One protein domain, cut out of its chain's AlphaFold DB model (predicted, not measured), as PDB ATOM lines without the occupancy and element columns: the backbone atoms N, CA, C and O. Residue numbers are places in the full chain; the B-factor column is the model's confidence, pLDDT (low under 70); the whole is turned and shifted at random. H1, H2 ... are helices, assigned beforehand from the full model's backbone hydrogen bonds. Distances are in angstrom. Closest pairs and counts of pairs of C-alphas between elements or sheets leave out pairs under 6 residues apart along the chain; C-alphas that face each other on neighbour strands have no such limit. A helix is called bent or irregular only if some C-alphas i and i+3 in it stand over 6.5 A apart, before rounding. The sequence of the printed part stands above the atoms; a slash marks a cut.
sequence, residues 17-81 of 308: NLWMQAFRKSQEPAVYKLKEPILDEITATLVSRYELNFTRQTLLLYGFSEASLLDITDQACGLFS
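This is residues 17 to 81 of the 308 residues of an uncharacterized protein of Hevea brasiliensis (UniProt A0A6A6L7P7). One long bent helix, H1, makes an open V: its first arm, H1a, sticks out free, and its second arm, H1b, bears a shorter, loosely formed helix, H2, that stands off it nearly at a right angle. After H2, residues 70 to 81 fold back beside it toward H1b, and the space between H1a and H2 is empty. The printed part has 65 residues, with two named helices, H1 then H2, and no named strand; the class is all helix. It is loose, with a radius of gyration of the C-alphas of 15.4 A and spans of 43 by 28 by 18 A.

H1, residues 17 to 50, was assigned as one helix by its hydrogen bonds but is bent, C-alphas 34 and 37 being 7.0 A apart. Its arms, H1a, residues 17 to 34, and H1b, residues 37 to 50, stand at a steep tilt of 58 degrees. H1a is irregular, with C-alphas 26 and 29 6.9 A apart, and has a kink of 34 degrees near residue 27. A tight link of 5 residues leads to H2, residues 56 to 69, which is only just irregular, with C-alphas 60 and 63 7.0 A apart. H1b touches H2 with residues 39 to 43 alone; the closest C-alphas, of Leu 39 and Arg 56, are 6.5 A apart. Their lines are only just about perpendicular, at 72 degrees. H1a and H2 are apart. Every O i to N i+4 pair is within hydrogen-bond range in H1b, against 12 of 14 in H1a and 1 of 10 in H2, where 2 of 11 O i to N i+3 pairs are.

H1a begins at C-alpha 17 (188.787, 102.809, 120.889) and is 26.0 A long. H1b is 20.1 A long and ends at C-alpha 50 (183.166, 139.462, 145.178). H2 is 21.9 A long and ends at C-alpha 69 (177.645, 115.950, 148.075).

The two C-alphas farthest apart, of Asn 17 and Glu 51, are 45.3 A apart. Residues 17 to 35 stand free; without them the body spans 30 by 19 by 17 A. The printed part has no cut. Its mean pLDDT is 76.3, with residues 17 to 18, 20 and 56 to 74 under 70.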
ATOM      1  N   ASN A  17     189.019 102.099 119.636       63.19
ATOM      2  CA  ASN A  17     188.787 102.809 120.889       63.19
ATOM      3  C   ASN A  17     189.924 103.791 121.210       63.19
ATOM      4  O   ASN A  17     189.688 104.969 121.491       63.19
ATOM      5  N   LEU A  18     191.164 103.308 121.127       69.00
ATOM      6  CA  LEU A  18     192.371 104.096 121.375       69.00
ATOM      7  C   LEU A  18     192.531 105.224 120.352       69.00
ATOM      8  O   LEU A  18     192.804 106.363 120.734       69.00
ATOM      9  N   TRP A  19     192.303 104.939 119.068       73.69
ATOM     10  CA  TRP A  19     192.369 105.944 118.010       73.69
ATOM     11  C   TRP A  19     191.367 107.077 118.239       73.69
ATOM     12  O   TRP A  19     191.729 108.246 118.159       73.69
ATOM     13  N   MET A  20     190.124 106.748 118.598       69.06
ATOM     14  CA  MET A  20     189.094 107.751 118.874       69.06
ATOM     15  C   MET A  20     189.435 108.631 120.077       69.06
ATOM     16  O   MET A  20     189.209 109.843 120.052       69.06
ATOM     17  N   GLN A  21     189.983 108.038 121.139       73.06
ATOM     18  CA  GLN A  21     190.463 108.801 122.290       73.06
ATOM     19  C   GLN A  21     191.601 109.744 121.890       73.06
ATOM     20  O   GLN A  21     191.585 110.909 122.284       73.06
ATOM     21  N   ALA A  22     192.543 109.277 121.068       79.19
ATOM     22  CA  ALA A  22     193.634 110.097 120.554       79.19
ATOM     23  C   ALA A  22     193.137 111.227 119.634       79.19
ATOM     24  O   ALA A  22     193.578 112.364 119.780       79.19
ATOM     25  N   PHE A  23     192.177 110.948 118.744       81.75
ATOM     26  CA  PHE A  23     191.545 111.956 117.889       81.75
ATOM     27  C   PHE A  23     190.894 113.060 118.725       81.75
ATOM     28  O   PHE A  23     191.114 114.236 118.474       81.75
ATOM     29  N   ARG A  24     190.126 112.713 119.761       77.62
ATOM     30  CA  ARG A  24     189.486 113.730 120.611       77.62
ATOM     31  C   ARG A  24     190.497 114.547 121.398       77.62
ATOM     32  O   ARG A  24     190.416 115.771 121.371       77.62
ATOM     33  N   LYS A  25     191.486 113.886 122.005       84.31
ATOM     34  CA  LYS A  25     192.588 114.564 122.698       84.31
ATOM     35  C   LYS A  25     193.330 115.545 121.790       84.31
ATOM     36  O   LYS A  25     193.788 116.572 122.270       84.31
ATOM     37  N   SER A  26     193.425 115.272 120.485       87.25
ATOM     38  CA  SER A  26     194.039 116.218 119.544       87.25
ATOM     39  C   SER A  26     193.158 117.436 119.237       87.25
ATOM     40  O   SER A  26     193.687 118.489 118.894       87.25
ATOM     41  N   GLN A  27     191.832 117.322 119.368       87.25
ATOM     42  CA  GLN A  27     190.884 118.419 119.130       87.25
ATOM     43  C   GLN A  27     190.598 119.260 120.385       87.25
ATOM     44  O   GLN A  27     190.258 120.436 120.263       87.25
ATOM     45  N   GLU A  28     190.742 118.679 121.581       86.94
ATOM     46  CA  GLU A  28     190.494 119.338 122.872       86.94
ATOM     47  C   GLU A  28     191.151 120.728 122.991       86.94
ATOM     48  O   GLU A  28     190.435 121.669 123.331       86.94
ATOM     49  N   PRO A  29     192.441 120.938 122.645       92.06
ATOM     50  CA  PRO A  29     193.075 122.253 122.772       92.06
ATOM     51  C   PRO A  29     192.387 123.358 121.962       92.06
ATOM     52  O   PRO A  29     192.241 124.482 122.439       92.06
ATOM     53  N   ALA A  30     191.927 123.044 120.746       90.81
ATOM     54  CA  ALA A  30     191.224 124.008 119.902       90.81
ATOM     55  C   ALA A  30     189.856 124.377 120.492       90.81
ATOM     56  O   ALA A  30     189.452 125.537 120.441       90.81
ATOM     57  N   VAL A  31     189.166 123.403 121.090       89.75
ATOM     58  CA  VAL A  31     187.887 123.620 121.773       89.75
ATOM     59  C   VAL A  31     188.076 124.441 123.044       89.75
ATOM     60  O   VAL A  31     187.333 125.394 123.255       89.75
ATOM     61  N   TYR A  32     189.097 124.144 123.853       87.56
ATOM     62  CA  TYR A  32     189.416 124.946 125.035       87.56
ATOM     63  C   TYR A  32     189.664 126.407 124.666       87.56
ATOM     64  O   TYR A  32     189.058 127.285 125.272       87.56
ATOM     65  N   LYS A  33     190.443 126.663 123.609       92.06
ATOM     66  CA  LYS A  33     190.713 128.020 123.111       92.06
ATOM     67  C   LYS A  33     189.446 128.794 122.716       92.06
ATOM     68  O   LYS A  33     189.409 130.010 122.852       92.06
ATOM     69  N   LEU A  34     188.394 128.113 122.251       91.31
ATOM     70  CA  LEU A  34     187.100 128.748 121.962       91.31
ATOM     71  C   LEU A  34     186.334 129.143 123.235       91.31
ATOM     72  O   LEU A  34     185.575 130.109 123.206       91.31
ATOM     73  N   LYS A  35     186.523 128.410 124.339       90.06
ATOM     74  CA  LYS A  35     185.863 128.665 125.632       90.06
ATOM     75  C   LYS A  35     186.555 129.786 126.418       90.06
ATOM     76  O   LYS A  35     185.883 130.503 127.155       90.06
ATOM     77  N   GLU A  36     187.872 129.948 126.253       90.25
ATOM     78  CA  GLU A  36     188.697 130.884 127.037       90.25
ATOM     79  C   GLU A  36     188.127 132.306 127.142       90.25
ATOM     80  O   GLU A  36     187.988 132.765 128.274       90.25
ATOM     81  N   PRO A  37     187.718 132.991 126.052       92.56
ATOM     82  CA  PRO A  37     187.273 134.382 126.151       92.56
ATOM     83  C   PRO A  37     186.050 134.558 127.054       92.56
ATOM     84  O   PRO A  37     185.932 135.556 127.754       92.56
ATOM     85  N   ILE A  38     185.150 133.573 127.059       90.56
ATOM     86  CA  ILE A  38     183.934 133.603 127.879       90.56
ATOM     87  C   ILE A  38     184.264 133.300 129.332       90.56
ATOM     88  O   ILE A  38     183.752 133.959 130.233       90.56
ATOM     89  N   LEU A  39     185.128 132.314 129.569       89.25
ATOM     90  CA  LEU A  39     185.572 131.997 130.921       89.25
ATOM     91  C   LEU A  39     186.335 133.174 131.536       89.25
ATOM     92  O   LEU A  39     186.151 133.449 132.718       89.25
ATOM     93  N   ASP A  40     187.132 133.895 130.749       90.31
ATOM     94  CA  ASP A  40     187.836 135.102 131.188       90.31
ATOM     95  C   ASP A  40     186.872 136.250 131.502       90.31
ATOM     96  O   ASP A  40     187.001 136.874 132.553       90.31
ATOM     97  N   GLU A  41     185.878 136.490 130.639       91.88
ATOM     98  CA  GLU A  41     184.822 137.493 130.845       91.88
ATOM     99  C   GLU A  41     184.068 137.250 132.166       91.88
ATOM    100  O   GLU A  41     183.925 138.155 132.996       91.88
ATOM    101  N   ILE A  42     183.649 136.005 132.405       89.06
ATOM    102  CA  ILE A  42     182.943 135.609 133.631       89.06
ATOM    103  C   ILE A  42     183.874 135.711 134.841       89.06
ATOM    104  O   ILE A  42     183.490 136.278 135.862       89.06
ATOM    105  N   THR A  43     185.111 135.213 134.731       86.94
ATOM    106  CA  THR A  43     186.093 135.274 135.827       86.94
ATOM    107  C   THR A  43     186.342 136.720 136.247       86.94
ATOM    108  O   THR A  43     186.254 137.027 137.433       86.94
ATOM    109  N   ALA A  44     186.595 137.622 135.294       89.25
ATOM    110  CA  ALA A  44     186.826 139.036 135.573       89.25
ATOM    111  C   ALA A  44     185.619 139.686 136.271       89.25
ATOM    112  O   ALA A  44     185.787 140.444 137.228       89.25
ATOM    113  N   THR A  45     184.405 139.335 135.841       90.06
ATOM    114  CA  THR A  45     183.168 139.842 136.445       90.06
ATOM    115  C   THR A  45     182.997 139.358 137.887       90.06
ATOM    116  O   THR A  45     182.662 140.157 138.761       90.06
ATOM    117  N   LEU A  46     183.276 138.083 138.178       85.69
ATOM    118  CA  LEU A  46     183.194 137.546 139.542       85.69
ATOM    119  C   LEU A  46     184.271 138.110 140.467       85.69
ATOM    120  O   LEU A  46     183.966 138.431 141.616       85.69
ATOM    121  N   VAL A  47     185.508 138.254 139.978       86.75
ATOM    122  CA  VAL A  47     186.606 138.883 140.733       86.75
ATOM    123  C   VAL A  47     186.207 140.300 141.133       86.75
ATOM    124  O   VAL A  47     186.362 140.677 142.289       86.75
ATOM    125  N   SER A  48     185.620 141.067 140.207       88.69
ATOM    126  CA  SER A  48     185.136 142.415 140.505       88.69
ATOM    127  C   SER A  48     183.929 142.436 141.447       88.69
ATOM    128  O   SER A  48     183.788 143.393 142.201       88.69
ATOM    129  N   ARG A  49     183.033 141.442 141.379       87.69
ATOM    130  CA  ARG A  49     181.790 141.405 142.174       87.69
ATOM    131  C   ARG A  49     182.035 141.003 143.627       87.69
ATOM    132  O   ARG A  49     181.360 141.523 144.508       87.69
ATOM    133  N   TYR A  50     182.952 140.068 143.861       84.00
ATOM    134  CA  TYR A  50     183.166 139.462 145.178       84.00
ATOM    135  C   TYR A  50     184.536 139.761 145.788       84.00
ATOM    136  O   TYR A  50     184.778 139.353 146.917       84.00
ATOM    137  N   GLU A  51     185.434 140.431 145.058       81.81
ATOM    138  CA  GLU A  51     186.803 140.737 145.509       81.81
ATOM    139  C   GLU A  51     187.616 139.478 145.886       81.81
ATOM    140  O   GLU A  51     188.534 139.512 146.706       81.81
ATOM    141  N   LEU A  52     187.287 138.339 145.265       76.00
ATOM    142  CA  LEU A  52     187.949 137.049 145.467       76.00
ATOM    143  C   LEU A  52     188.796 136.668 144.249       76.00
ATOM    144  O   LEU A  52     188.417 136.910 143.103       76.00
ATOM    145  N   ASN A  53     189.925 135.997 144.490       73.94
ATOM    146  CA  ASN A  53     190.802 135.481 143.436       73.94
ATOM    147  C   ASN A  53     190.232 134.193 142.821       73.94
ATOM    148  O   ASN A  53     190.613 133.084 143.201       73.94
ATOM    149  N   PHE A  54     189.327 134.330 141.854       72.50
ATOM    150  CA  PHE A  54     188.864 133.201 141.050       72.50
ATOM    151  C   PHE A  54     189.879 132.850 139.955       72.50
ATOM    152  O   PHE A  54     190.404 133.725 139.269       72.50
ATOM    153  N   THR A  55     190.129 131.553 139.752       71.00
ATOM    154  CA  THR A  55     190.841 131.048 138.567       71.00
ATOM    155  C   THR A  55     189.873 130.314 137.641       71.00
ATOM    156  O   THR A  55     188.826 129.834 138.079       71.00
ATOM    157  N   ARG A  56     190.248 130.131 136.367       66.62
ATOM    158  CA  ARG A  56     189.466 129.325 135.408       66.62
ATOM    159  C   ARG A  56     189.156 127.912 135.932       66.62
ATOM    160  O   ARG A  56     188.089 127.373 135.661       66.62
ATOM    161  N   GLN A  57     190.079 127.317 136.693       61.03
ATOM    162  CA  GLN A  57     189.916 125.988 137.297       61.03
ATOM    163  C   GLN A  57     188.925 126.008 138.468       61.03
ATOM    164  O   GLN A  57     188.181 125.050 138.659       61.03
ATOM    165  N   THR A  58     188.875 127.118 139.210       57.38
ATOM    166  CA  THR A  58     187.921 127.350 140.301       57.38
ATOM    167  C   THR A  58     186.480 127.344 139.774       57.38
ATOM    168  O   THR A  58     185.627 126.697 140.365       57.38
ATOM    169  N   LEU A  59     186.201 127.952 138.616       60.38
ATOM    170  CA  LEU A  59     184.843 127.991 138.044       60.38
ATOM    171  C   LEU A  59     184.253 126.607 137.727       60.38
ATOM    172  O   LEU A  59     183.055 126.394 137.887       60.38
ATOM    173  N   LEU A  60     185.090 125.659 137.300       56.41
ATOM    174  CA  LEU A  60     184.655 124.316 136.903       56.41
ATOM    175  C   LEU A  60     184.365 123.394 138.102       56.41
ATOM    176  O   LEU A  60     183.665 122.395 137.948       56.41
ATOM    177  N   LEU A  61     184.911 123.700 139.285       55.50
ATOM    178  CA  LEU A  61     184.920 122.782 140.431       55.50
ATOM    179  C   LEU A  61     183.764 123.011 141.423       55.50
ATOM    180  O   LEU A  61     183.333 122.068 142.089       55.50
ATOM    181  N   TYR A  62     183.251 124.241 141.532       56.34
ATOM    182  CA  TYR A  62     182.336 124.613 142.622       56.34
ATOM    183  C   TYR A  62     180.894 124.120 142.409       56.34
ATOM    184  O   TYR A  62     180.282 123.621 143.348       56.34
ATOM    185  N   GLY A  63     180.369 124.131 141.177       53.69
ATOM    186  CA  GLY A  63     178.977 123.722 140.919       53.69
ATOM    187  C   GLY A  63     178.704 122.215 141.053       53.69
ATOM    188  O   GLY A  63     177.628 121.813 141.484       53.69
ATOM    189  N   PHE A  64     179.670 121.357 140.705       51.94
ATOM    190  CA  PHE A  64     179.478 119.898 140.746       51.94
ATOM    191  C   PHE A  64     179.531 119.331 142.173       51.94
ATOM    192  O   PHE A  64     178.847 118.353 142.487       51.94
ATOM    193  N   SER A  65     180.357 119.947 143.020       54.41
ATOM    194  CA  SER A  65     180.694 119.442 144.350       54.41
ATOM    195  C   SER A  65     179.567 119.673 145.360       54.41
ATOM    196  O   SER A  65     179.275 118.782 146.148       54.41
ATOM    197  N   GLU A  66     178.892 120.824 145.318       60.94
ATOM    198  CA  GLU A  66     177.885 121.189 146.327       60.94
ATOM    199  C   GLU A  66     176.566 120.427 146.157       60.94
ATOM    200  O   GLU A  66     176.116 119.764 147.092       60.94
ATOM    201  N   ALA A  67     175.993 120.423 144.951       55.03
ATOM    202  CA  ALA A  67     174.702 119.779 144.700       55.03
ATOM    203  C   ALA A  67     174.752 118.250 144.865       55.03
ATOM    204  O   ALA A  67     173.784 117.638 145.303       55.03
ATOM    205  N   SER A  68     175.885 117.617 144.534       57.94
ATOM    206  CA  SER A  68     176.014 116.153 144.577       57.94
ATOM    207  C   SER A  68     176.411 115.608 145.953       57.94
ATOM    208  O   SER A  68     176.139 114.442 146.234       57.94
ATOM    209  N   LEU A  69     177.104 116.403 146.782       60.41
ATOM    210  CA  LEU A  69     177.645 115.950 148.075       60.41
ATOM    211  C   LEU A  69     176.915 116.544 149.280       60.41
ATOM    212  O   LEU A  69     176.892 115.904 150.329       60.41
ATOM    213  N   LEU A  70     176.362 117.754 149.152       64.38
ATOM    214  CA  LEU A  70     175.821 118.525 150.275       64.38
ATOM    215  C   LEU A  70     174.318 118.815 150.148       64.38
ATOM    216  O   LEU A  70     173.748 119.342 151.096       64.38
ATOM    217  N   ASP A  71     173.688 118.471 149.015       60.53
ATOM    218  CA  ASP A  71     172.277 118.784 148.700       60.53
ATOM    219  C   ASP A  71     171.960 120.297 148.771       60.53
ATOM    220  O   ASP A  71     170.830 120.724 148.995       60.53
ATOM    221  N   ILE A  72     172.986 121.136 148.576       68.00
ATOM    222  CA  ILE A  72     172.887 122.600 148.519       68.00
ATOM    223  C   ILE A  72     172.929 123.012 147.046       68.00
ATOM    224  O   ILE A  72     173.844 122.628 146.318       68.00
ATOM    225  N   THR A  73     171.935 123.781 146.598       64.75
ATOM    226  CA  THR A  73     171.748 124.112 145.171       64.75
ATOM    227  C   THR A  73     171.887 125.597 144.848       64.75
ATOM    228  O   THR A  73     171.874 125.968 143.678       64.75
ATOM    229  N   ASP A  74     172.035 126.459 145.853       65.56
ATOM    230  CA  ASP A  74     171.906 127.911 145.708       65.56
ATOM    231  C   ASP A  74     173.158 128.705 146.104       65.56
ATOM    232  O   ASP A  74     173.278 129.855 145.692       65.56
ATOM    233  N   GLN A  75     174.119 128.121 146.826       73.19
ATOM    234  CA  GLN A  75     175.311 128.848 147.282       73.19
ATOM    235  C   GLN A  75     176.297 129.139 146.145       73.19
ATOM    236  O   GLN A  75     176.430 130.297 145.742       73.19
ATOM    237  N   ALA A  76     176.940 128.127 145.551       72.38
ATOM    238  CA  ALA A  76     177.804 128.357 144.390       72.38
ATOM    239  C   ALA A  76     177.024 128.867 143.170       72.38
ATOM    240  O   ALA A  76     177.534 129.702 142.423       72.38
ATOM    241  N   CYS A  77     175.783 128.411 142.964       74.50
ATOM    242  CA  CYS A  77     174.936 128.903 141.875       74.50
ATOM    243  C   CYS A  77     174.573 130.387 142.048       74.50
ATOM    244  O   CYS A  77     174.529 131.112 141.056       74.50
ATOM    245  N   GLY A  78     174.399 130.857 143.287       79.06
ATOM    246  CA  GLY A  78     174.126 132.256 143.621       79.06
ATOM    247  C   GLY A  78     175.286 133.210 143.333       79.06
ATOM    248  O   GLY A  78     175.077 134.421 143.275       79.06
ATOM    249  N   LEU A  79     176.496 132.693 143.078       80.94
ATOM    250  CA  LEU A  79     177.617 133.522 142.630       80.94
ATOM    251  C   LEU A  79     177.361 134.131 141.243       80.94
ATOM    252  O   LEU A  79     177.848 135.231 140.950       80.94
ATOM    253  N   PHE A  80     176.577 133.446 140.411       86.19
ATOM    254  CA  PHE A  80     176.371 133.768 139.006       86.19
ATOM    255  C   PHE A  80     174.984 134.362 138.750       86.19
ATOM    256  O   PHE A  80     173.970 133.947 139.304       86.19
ATOM    257  N   SER A  81     174.926 135.309 137.824       90.44
ATOM    258  CA  SER A  81     173.687 135.771 137.208       90.44
ATOM    259  C   SER A  81     173.153 134.736 136.207       90.44
ATOM    260  O   SER A  81     173.933 133.973 135.627       90.44
TER     261      SER A  81